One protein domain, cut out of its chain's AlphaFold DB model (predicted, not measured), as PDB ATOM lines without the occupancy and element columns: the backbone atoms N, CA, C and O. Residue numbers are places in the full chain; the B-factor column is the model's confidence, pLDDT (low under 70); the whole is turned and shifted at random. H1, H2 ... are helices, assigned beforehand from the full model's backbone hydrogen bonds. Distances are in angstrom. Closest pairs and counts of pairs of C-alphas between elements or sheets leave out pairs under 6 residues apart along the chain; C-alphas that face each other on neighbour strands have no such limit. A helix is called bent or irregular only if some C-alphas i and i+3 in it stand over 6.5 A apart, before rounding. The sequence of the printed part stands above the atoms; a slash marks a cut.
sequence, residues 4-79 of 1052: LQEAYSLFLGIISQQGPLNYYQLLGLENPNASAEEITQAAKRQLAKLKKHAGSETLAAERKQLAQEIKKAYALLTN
ATOM      1  N   LEU A   4     132.790 -75.996  45.163       89.12
ATOM      2  CA  LEU A   4     133.617 -74.817  45.415       89.12
ATOM      3  C   LEU A   4     133.018 -73.520  44.830       89.12
ATOM      4  O   LEU A   4     133.126 -72.472  45.460       89.12
ATOM      5  N   GLN A   5     132.352 -73.569  43.666       90.62
ATOM      6  CA  GLN A   5     131.647 -72.405  43.100       90.62
ATOM      7  C   GLN A   5     130.439 -72.006  43.954       90.62
ATOM      8  O   GLN A   5     130.233 -70.822  44.225       90.62
ATOM      9  N   GLU A   6     129.683 -72.993  44.431       91.50
ATOM     10  CA  GLU A   6     128.572 -72.775  45.360       91.50
ATOM     11  C   GLU A   6     129.082 -72.210  46.698       91.50
ATOM     12  O   GLU A   6     128.521 -71.237  47.201       91.50
ATOM     13  N   ALA A   7     130.223 -72.693  47.206       94.12
ATOM     14  CA  ALA A   7     130.887 -72.142  48.390       94.12
ATOM     15  C   ALA A   7     131.407 -70.697  48.202       94.12
ATOM     16  O   ALA A   7     131.285 -69.887  49.125       94.12
ATOM     17  N   TYR A   8     131.953 -70.326  47.033       95.06
ATOM     18  CA  TYR A   8     132.338 -68.932  46.744       95.06
ATOM     19  C   TYR A   8     131.125 -67.989  46.754       95.06
ATOM     20  O   TYR A   8     131.191 -66.900  47.337       95.06
ATOM     21  N   SER A   9     130.011 -68.418  46.154       94.50
ATOM     22  CA  SER A   9     128.754 -67.666  46.167       94.50
ATOM     23  C   SER A   9     128.222 -67.523  47.600       94.50
ATOM     24  O   SER A   9     128.066 -66.406  48.093       94.50
ATOM     25  N   LEU A  10     128.061 -68.640  48.315       95.44
ATOM     26  CA  LEU A  10     127.459 -68.701  49.650       95.44
ATOM     27  C   LEU A  10     128.264 -67.961  50.729       95.44
ATOM     28  O   LEU A  10     127.685 -67.250  51.549       95.44
ATOM     29  N   PHE A  11     129.592 -68.124  50.759       96.12
ATOM     30  CA  PHE A  11     130.425 -67.598  51.849       96.12
ATOM     31  C   PHE A  11     131.037 -66.226  51.576       96.12
ATOM     32  O   PHE A  11     131.313 -65.475  52.517       96.12
ATOM     33  N   LEU A  12     131.305 -65.899  50.310       96.00
ATOM     34  CA  LEU A  12     131.944 -64.636  49.937       96.00
ATOM     35  C   LEU A  12     130.977 -63.677  49.235       96.00
ATOM     36  O   LEU A  12     131.277 -62.482  49.178       96.00
ATOM     37  N   GLY A  13     129.820 -64.145  48.758       95.69
ATOM     38  CA  GLY A  13     128.902 -63.351  47.938       95.69
ATOM     39  C   GLY A  13     129.437 -63.098  46.527       95.69
ATOM     40  O   GLY A  13     129.123 -62.068  45.939       95.69
ATOM     41  N   ILE A  14     130.308 -63.978  46.011       93.75
ATOM     42  CA  ILE A  14     130.958 -63.804  44.706       93.75
ATOM     43  C   ILE A  14     130.272 -64.706  43.678       93.75
ATOM     44  O   ILE A  14     130.595 -65.886  43.549       93.75
ATOM     45  N   ILE A  15     129.342 -64.128  42.921       87.19
ATOM     46  CA  ILE A  15     128.658 -64.796  41.810       87.19
ATOM     47  C   ILE A  15     129.528 -64.665  40.550       87.19
ATOM     48  O   ILE A  15     129.329 -63.756  39.747       87.19
ATOM     49  N   SER A  16     130.512 -65.555  40.364       76.31
ATOM     50  CA  SER A  16     131.197 -65.670  39.066       76.31
ATOM     51  C   SER A  16     130.555 -66.749  38.204       76.31
ATOM     52  O   SER A  16     130.598 -67.933  38.533       76.31
ATOM     53  N   GLN A  17     130.021 -66.332  37.056       74.69
ATOM     54  CA  GLN A  17     129.609 -67.232  35.976       74.69
ATOM     55  C   GLN A  17     130.792 -67.661  35.083       74.69
ATOM     56  O   GLN A  17     130.618 -68.488  34.193       74.69
ATOM     57  N   GLN A  18     131.991 -67.101  35.293       65.81
ATOM     58  CA  GLN A  18     133.149 -67.267  34.411       65.81
ATOM     59  C   GLN A  18     134.371 -67.793  35.175       65.81
ATOM     60  O   GLN A  18     135.040 -67.057  35.900       65.81
ATOM     61  N   GLY A  19     134.673 -69.076  34.958       71.81
ATOM     62  CA  GLY A  19     135.959 -69.696  35.294       71.81
ATOM     63  C   GLY A  19     136.331 -69.766  36.787       71.81
ATOM     64  O   GLY A  19     135.519 -69.473  37.669       71.81
ATOM     65  N   PRO A  20     137.572 -70.194  37.088       82.69
ATOM     66  CA  PRO A  20     138.146 -70.079  38.423       82.69
ATOM     67  C   PRO A  20     138.419 -68.605  38.759       82.69
ATOM     68  O   PRO A  20     139.005 -67.876  37.959       82.69
ATOM     69  N   LEU A  21     138.026 -68.175  39.962       94.50
ATOM     70  CA  LEU A  21     138.227 -66.802  40.433       94.50
ATOM     71  C   LEU A  21     139.710 -66.415  40.437       94.50
ATOM     72  O   LEU A  21     140.550 -67.133  40.986       94.50
ATOM     73  N   ASN A  22     140.029 -65.232  39.910       95.88
ATOM     74  CA  ASN A  22     141.363 -64.663  40.077       95.88
ATOM     75  C   ASN A  22     141.571 -64.174  41.529       95.88
ATOM     76  O   ASN A  22     140.619 -63.944  42.280       95.88
ATOM     77  N   TYR A  23     142.825 -64.005  41.953       97.69
ATOM     78  CA  TYR A  23     143.139 -63.680  43.348       97.69
ATOM     79  C   TYR A  23     142.680 -62.279  43.787       97.69
ATOM     80  O   TYR A  23     142.547 -62.056  44.988       97.69
ATOM     81  N   TYR A  24     142.384 -61.356  42.866       97.62
ATOM     82  CA  TYR A  24     141.746 -60.080  43.207       97.62
ATOM     83  C   TYR A  24     140.253 -60.274  43.482       97.62
ATOM     84  O   TYR A  24     139.774 -59.890  44.552       97.62
ATOM     85  N   GLN A  25     139.545 -60.974  42.592       96.62
ATOM     86  CA  GLN A  25     138.133 -61.325  42.762       96.62
ATOM     87  C   GLN A  25     137.900 -62.115  44.056       96.62
ATOM     88  O   GLN A  25     137.009 -61.764  44.822       96.62
ATOM     89  N   LEU A  26     138.746 -63.109  44.364       97.19
ATOM     90  CA  LEU A  26     138.671 -63.899  45.603       97.19
ATOM     91  C   LEU A  26     138.814 -63.040  46.876       97.19
ATOM     92  O   LEU A  26     138.219 -63.346  47.910       97.19
ATOM     93  N   LEU A  27     139.577 -61.944  46.812       97.75
ATOM     94  CA  LEU A  27     139.662 -60.958  47.892       97.75
ATOM     95  C   LEU A  27     138.498 -59.951  47.881       97.75
ATOM     96  O   LEU A  27     138.268 -59.284  48.888       97.75
ATOM     97  N   GLY A  28     137.704 -59.872  46.813       97.06
ATOM     98  CA  GLY A  28     136.683 -58.841  46.604       97.06
ATOM     99  C   GLY A  28     137.281 -57.500  46.176       97.06
ATOM    100  O   GLY A  28     136.851 -56.456  46.660       97.06
ATOM    101  N   LEU A  29     138.310 -57.538  45.328       97.19
ATOM    102  CA  LEU A  29     138.960 -56.377  44.725       97.19
ATOM    103  C   LEU A  29     138.724 -56.388  43.211       97.19
ATOM    104  O   LEU A  29     139.087 -57.344  42.531       97.19
ATOM    105  N   GLU A  30     138.155 -55.308  42.683       94.81
ATOM    106  CA  GLU A  30     137.938 -55.125  41.239       94.81
ATOM    107  C   GLU A  30     139.207 -54.636  40.520       94.81
ATOM    108  O   GLU A  30     139.439 -54.955  39.356       94.81
ATOM    109  N   ASN A  31     140.048 -53.862  41.214       92.38
ATOM    110  CA  ASN A  31     141.211 -53.199  40.629       92.38
ATOM    111  C   ASN A  31     142.517 -53.956  40.957       92.38
ATOM    112  O   ASN A  31     142.911 -53.983  42.128       92.38
ATOM    113  N   PRO A  32     143.258 -54.491  39.962       95.19
ATOM    114  CA  PRO A  32     144.541 -55.154  40.207       95.19
ATOM    115  C   PRO A  32     145.606 -54.196  40.768       95.19
ATOM    116  O   PRO A  32     146.534 -54.615  41.457       95.19
ATOM    117  N   ASN A  33     145.458 -52.882  40.576       95.44
ATOM    118  CA  ASN A  33     146.381 -51.877  41.112       95.44
ATOM    119  C   ASN A  33     146.228 -51.628  42.627       95.44
ATOM    120  O   ASN A  33     146.947 -50.786  43.161       95.44
ATOM    121  N   ALA A  34     145.353 -52.365  43.325       97.69
ATOM    122  CA  ALA A  34     145.163 -52.266  44.772       97.69
ATOM    123  C   ALA A  34     146.490 -52.293  45.557       97.69
ATOM    124  O   ALA A  34     147.393 -53.101  45.289       97.69
ATOM    125  N   SER A  35     146.596 -51.403  46.540       97.44
ATOM    126  CA  SER A  35     147.741 -51.274  47.437       97.44
ATOM    127  C   SER A  35     147.839 -52.444  48.422       97.44
ATOM    128  O   SER A  35     146.866 -53.149  48.694       97.44
ATOM    129  N   ALA A  36     149.021 -52.633  49.017       97.38
ATOM    130  CA  ALA A  36     149.233 -53.674  50.024       97.38
ATOM    131  C   ALA A  36     148.308 -53.514  51.251       97.38
ATOM    132  O   ALA A  36     147.914 -54.516  51.853       97.38
ATOM    133  N   GLU A  37     147.915 -52.285  51.605       97.50
ATOM    134  CA  GLU A  37     146.962 -52.034  52.693       97.50
ATOM    135  C   GLU A  37     145.532 -52.428  52.308       97.50
ATOM    136  O   GLU A  37     144.866 -53.110  53.086       97.50
ATOM    137  N   GLU A  38     145.075 -52.089  51.099       97.88
ATOM    138  CA  GLU A  38     143.761 -52.504  50.583       97.88
ATOM    139  C   GLU A  38     143.664 -54.029  50.463       97.88
ATOM    140  O   GLU A  38     142.697 -54.618  50.944       97.88
ATOM    141  N   ILE A  39     144.705 -54.688  49.941       98.19
ATOM    142  CA  ILE A  39     144.833 -56.155  49.892       98.19
ATOM    143  C   ILE A  39     144.763 -56.761  51.304       98.19
ATOM    144  O   ILE A  39     144.060 -57.748  51.533       98.19
ATOM    145  N   THR A  40     145.431 -56.141  52.282       98.06
ATOM    146  CA  THR A  40     145.399 -56.576  53.688       98.06
ATOM    147  C   THR A  40     144.021 -56.396  54.323       98.06
ATOM    148  O   THR A  40     143.577 -57.256  55.090       98.06
ATOM    149  N   GLN A  41     143.316 -55.304  54.021       97.88
ATOM    150  CA  GLN A  41     141.947 -55.096  54.490       97.88
ATOM    151  C   GLN A  41     140.972 -56.075  53.829       97.88
ATOM    152  O   GLN A  41     140.164 -56.678  54.532       97.88
ATOM    153  N   ALA A  42     141.065 -56.276  52.516       98.12
ATOM    154  CA  ALA A  42     140.214 -57.180  51.750       98.12
ATOM    155  C   ALA A  42     140.328 -58.628  52.258       98.12
ATOM    156  O   ALA A  42     139.323 -59.230  52.639       98.12
ATOM    157  N   ALA A  43     141.553 -59.143  52.422       98.38
ATOM    158  CA  ALA A  43     141.789 -60.465  53.007       98.38
ATOM    159  C   ALA A  43     141.199 -60.606  54.423       98.38
ATOM    160  O   ALA A  43     140.562 -61.616  54.731       98.38
ATOM    161  N   LYS A  44     141.330 -59.579  55.276       98.06
ATOM    162  CA  LYS A  44     140.696 -59.564  56.606       98.06
ATOM    163  C   LYS A  44     139.164 -59.568  56.522       98.06
ATOM    164  O   LYS A  44     138.537 -60.287  57.296       98.06
ATOM    165  N   ARG A  45     138.559 -58.827  55.584       98.06
ATOM    166  CA  ARG A  45     137.099 -58.791  55.360       98.06
ATOM    167  C   ARG A  45     136.565 -60.162  54.921       98.06
ATOM    168  O   ARG A  45     135.600 -60.640  55.511       98.06
ATOM    169  N   GLN A  46     137.208 -60.831  53.960       98.00
ATOM    170  CA  GLN A  46     136.757 -62.147  53.473       98.00
ATOM    171  C   GLN A  46     136.978 -63.268  54.509       98.00
ATOM    172  O   GLN A  46     136.075 -64.067  54.754       98.00
ATOM    173  N   LEU A  47     138.117 -63.284  55.217       98.12
ATOM    174  CA  LEU A  47     138.324 -64.212  56.342       98.12
ATOM    175  C   LEU A  47     137.328 -63.967  57.491       98.12
ATOM    176  O   LEU A  47     136.939 -64.912  58.176       98.12
ATOM    177  N   ALA A  48     136.882 -62.723  57.700       97.50
ATOM    178  CA  ALA A  48     135.830 -62.408  58.663       97.50
ATOM    179  C   ALA A  48     134.437 -62.879  58.207       97.50
ATOM    180  O   ALA A  48     133.662 -63.303  59.062       97.50
ATOM    181  N   LYS A  49     134.119 -62.874  56.898       97.56
ATOM    182  CA  LYS A  49     132.896 -63.520  56.378       97.56
ATOM    183  C   LYS A  49     132.907 -65.018  56.671       97.56
ATOM    184  O   LYS A  49     132.000 -65.496  57.339       97.56
ATOM    185  N   LEU A  50     133.968 -65.736  56.287       97.31
ATOM    186  CA  LEU A  50     134.089 -67.184  56.529       97.31
ATOM    187  C   LEU A  50     133.925 -67.559  58.010       97.31
ATOM    188  O   LEU A  50     133.307 -68.573  58.320       97.31
ATOM    189  N   LYS A  51     134.407 -66.718  58.937       96.88
ATOM    190  CA  LYS A  51     134.194 -66.908  60.382       96.88
ATOM    191  C   LYS A  51     132.737 -66.751  60.843       96.88
ATOM    192  O   LYS A  51     132.403 -67.305  61.883       96.88
ATOM    193  N   LYS A  52     131.865 -66.044  60.113       96.38
ATOM    194  CA  LYS A  52     130.420 -66.015  60.415       96.38
ATOM    195  C   LYS A  52     129.757 -67.359  60.117       96.38
ATOM    196  O   LYS A  52     128.900 -67.792  60.874       96.38
ATOM    197  N   HIS A  53     130.217 -68.053  59.078       95.06
ATOM    198  CA  HIS A  53     129.755 -69.393  58.711       95.06
ATOM    199  C   HIS A  53     130.495 -70.499  59.484       95.06
ATOM    200  O   HIS A  53     130.641 -71.610  58.986       95.06
ATOM    201  N   ALA A  54     131.001 -70.224  60.693       92.06
ATOM    202  CA  ALA A  54     131.699 -71.224  61.507       92.06
ATOM    203  C   ALA A  54     130.782 -72.377  61.961       92.06
ATOM    204  O   ALA A  54     131.254 -73.501  62.090       92.06
ATOM    205  N   GLY A  55     129.488 -72.097  62.163       91.62
ATOM    206  CA  GLY A  55     128.494 -73.064  62.646       91.62
ATOM    207  C   GLY A  55     127.916 -74.019  61.593       91.62
ATOM    208  O   GLY A  55     127.185 -74.925  61.964       91.62
ATOM    209  N   SER A  56     128.219 -73.851  60.298       90.00
ATOM    210  CA  SER A  56     127.821 -74.834  59.280       90.00
ATOM    211  C   SER A  56     128.816 -75.996  59.274       90.00
ATOM    212  O   SER A  56     129.929 -75.859  58.757       90.00
ATOM    213  N   GLU A  57     128.443 -77.120  59.874       91.88
ATOM    214  CA  GLU A  57     129.288 -78.317  59.956       91.88
ATOM    215  C   GLU A  57     129.424 -79.018  58.597       91.88
ATOM    216  O   GLU A  57     130.537 -79.297  58.153       91.88
ATOM    217  N   THR A  58     128.309 -79.148  57.871       91.75
ATOM    218  CA  THR A  58     128.201 -79.746  56.525       91.75
ATOM    219  C   THR A  58     129.108 -79.130  55.458       91.75
ATOM    220  O   THR A  58     129.358 -79.773  54.447       91.75
ATOM    221  N   LEU A  59     129.606 -77.906  55.672       94.50
ATOM    222  CA  LEU A  59     130.473 -77.175  54.738       94.50
ATOM    223  C   LEU A  59     131.823 -76.768  55.366       94.50
ATOM    224  O   LEU A  59     132.449 -75.766  54.995       94.50
ATOM    225  N   ALA A  60     132.259 -77.489  56.404       95.06
ATOM    226  CA  ALA A  60     133.487 -77.176  57.128       95.06
ATOM    227  C   ALA A  60     134.761 -77.383  56.282       95.06
ATOM    228  O   ALA A  60     135.754 -76.677  56.498       95.06
ATOM    229  N   ALA A  61     134.740 -78.308  55.316       95.69
ATOM    230  CA  ALA A  61     135.872 -78.621  54.443       95.69
ATOM    231  C   ALA A  61     136.108 -77.513  53.401       95.69
ATOM    232  O   ALA A  61     137.212 -76.979  53.288       95.69
ATOM    233  N   GLU A  62     135.049 -77.084  52.723       95.81
ATOM    234  CA  GLU A  62     135.012 -76.003  51.739       95.81
ATOM    235  C   GLU A  62     135.408 -74.679  52.398       95.81
ATOM    236  O   GLU A  62     136.263 -73.951  51.891       95.81
ATOM    237  N   ARG A  63     134.871 -74.401  53.596       96.44
ATOM    238  CA  ARG A  63     135.256 -73.241  54.416       96.44
ATOM    239  C   ARG A  63     136.750 -73.256  54.767       96.44
ATOM    240  O   ARG A  63     137.392 -72.202  54.761       96.44
ATOM    241  N   LYS A  64     137.322 -74.434  55.057       96.69
ATOM    242  CA  LYS A  64     138.761 -74.626  55.327       96.69
ATOM    243  C   LYS A  64     139.597 -74.420  54.057       96.69
ATOM    244  O   LYS A  64     140.631 -73.756  54.141       96.69
ATOM    245  N   GLN A  65     139.140 -74.899  52.898       96.25
ATOM    246  CA  GLN A  65     139.795 -74.686  51.604       96.25
ATOM    247  C   GLN A  65     139.779 -73.207  51.183       96.25
ATOM    248  O   GLN A  65     140.849 -72.637  50.969       96.25
ATOM    249  N   LEU A  66     138.619 -72.540  51.173       96.88
ATOM    250  CA  LEU A  66     138.510 -71.102  50.878       96.88
ATOM    251  C   LEU A  66     139.413 -70.261  51.796       96.88
ATOM    252  O   LEU A  66     140.083 -69.330  51.346       96.88
ATOM    253  N   ALA A  67     139.486 -70.605  53.087       97.69
ATOM    254  CA  ALA A  67     140.370 -69.926  54.032       97.69
ATOM    255  C   ALA A  67     141.867 -70.138  53.725       97.69
ATOM    256  O   ALA A  67     142.676 -69.262  54.038       97.69
ATOM    257  N   GLN A  68     142.262 -71.261  53.114       97.69
ATOM    258  CA  GLN A  68     143.621 -71.458  52.595       97.69
ATOM    259  C   GLN A  68     143.852 -70.680  51.294       97.69
ATOM    260  O   GLN A  68     144.914 -70.087  51.126       97.69
ATOM    261  N   GLU A  69     142.878 -70.638  50.388       97.19
ATOM    262  CA  GLU A  69     142.981 -69.924  49.109       97.19
ATOM    263  C   GLU A  69     143.078 -68.405  49.306       97.19
ATOM    264  O   GLU A  69     143.966 -67.773  48.737       97.19
ATOM    265  N   ILE A  70     142.283 -67.823  50.209       98.00
ATOM    266  CA  ILE A  70     142.398 -66.404  50.590       98.00
ATOM    267  C   ILE A  70     143.758 -66.106  51.241       98.00
ATOM    268  O   ILE A  70     144.344 -65.053  50.985       98.00
ATOM    269  N   LYS A  71     144.314 -67.032  52.040       98.12
ATOM    270  CA  LYS A  71     145.680 -66.902  52.582       98.12
ATOM    271  C   LYS A  71     146.744 -66.953  51.477       98.12
ATOM    272  O   LYS A  71     147.674 -66.149  51.520       98.12
ATOM    273  N   LYS A  72     146.603 -67.844  50.483       98.06
ATOM    274  CA  LYS A  72     147.488 -67.925  49.302       98.06
ATOM    275  C   LYS A  72     147.432 -66.625  48.488       98.06
ATOM    276  O   LYS A  72     148.481 -66.042  48.226       98.06
ATOM    277  N   ALA A  73     146.230 -66.131  48.182       98.12
ATOM    278  CA  ALA A  73     146.004 -64.860  47.490       98.12
ATOM    279  C   ALA A  73     146.646 -63.680  48.239       98.12
ATOM    280  O   ALA A  73     147.441 -62.941  47.664       98.12
ATOM    281  N   TYR A  74     146.383 -63.547  49.543       98.38
ATOM    282  CA  TYR A  74     146.983 -62.515  50.393       98.38
ATOM    283  C   TYR A  74     148.522 -62.564  50.393       98.38
ATOM    284  O   TYR A  74     149.169 -61.541  50.166       98.38
ATOM    285  N   ALA A  75     149.118 -63.740  50.614       98.12
ATOM    286  CA  ALA A  75     150.574 -63.906  50.699       98.12
ATOM    287  C   ALA A  75     151.296 -63.701  49.354       98.12
ATOM    288  O   ALA A  75     152.479 -63.355  49.329       98.12
ATOM    289  N   LEU A  76     150.597 -63.909  48.237       98.31
ATOM    290  CA  LEU A  76     151.106 -63.636  46.898       98.31
ATOM    291  C   LEU A  76     150.973 -62.148  46.541       98.31
ATOM    292  O   LEU A  76     151.951 -61.548  46.101       98.31
ATOM    293  N   LEU A  77     149.801 -61.545  46.764       98.12
ATOM    294  CA  LEU A  77     149.494 -60.176  46.336       98.12
ATOM    295  C   LEU A  77     150.123 -59.090  47.228       98.12
ATOM    296  O   LEU A  77     150.375 -57.986  46.750       98.12
ATOM    297  N   THR A  78     150.421 -59.378  48.503       98.19
ATOM    298  CA  THR A  78     151.159 -58.439  49.377       98.19
ATOM    299  C   THR A  78     152.667 -58.401  49.116       98.19
ATOM    300  O   THR A  78     153.325 -57.440  49.511       98.19
ATOM    301  N   ASN A  79     153.235 -59.401  48.433       97.69
ATOM    302  CA  ASN A  79     154.634 -59.383  48.020       97.69
ATOM    303  C   ASN A  79     154.755 -58.709  46.642       97.69
ATOM    304  O   ASN A  79     154.327 -59.266  45.636       97.69
TER     305      ASN A  79
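What this domain is: This is residues 4 to 79 of the 1052 residues of the protein "J domain-containing protein" of Planctomycetales bacterium 10988 (UniProt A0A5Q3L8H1). Two long helices, H3 and H4, lie side by side as a hairpin, and two short helices, H1 and H2, pack on one side of it, each bridging both. The printed part has 76 residues with four named helices, H1 to H4 in order, and no named strand: all helix. It is compact, radius of gyration of the C-alphas 11.9 A, spanning 36 by 24 by 16 A.

Where its parts are: Find C-alpha 4 at (133.617, -74.817, 45.415), where H1, residues 4 to 12, begins. H2 is residues 23 to 27. H3, residues 36 to 55, runs 31.1 A and is irregular: C-alphas 52 and 55 are 7.6 A apart. H4, residues 60 to 77, runs 25.7 A to C-alpha 77 at (149.494, -60.176, 46.336).

How they stand to each other: H1 touches H3, about perpendicular at 80 degrees; their closest C-alphas, Phe 11 and Leu 50, are 6.0 A apart. H2 touches H4, closest C-alphas Tyr 23 and Ala 73, 5.2 A. H3 and H4, a hairpin, touch at a shallow tilt of 5 degrees, opposite ways, closest C-alphas Ala 43 and Tyr 74, 6.2 A. Every O i to N i+4 pair is within hydrogen-bond range in H1, H2 and H4, and 13 of 16 in H3.

The domain as a whole: The printed part has no cut and no long link; residue 18 alone is under pLDDT 70.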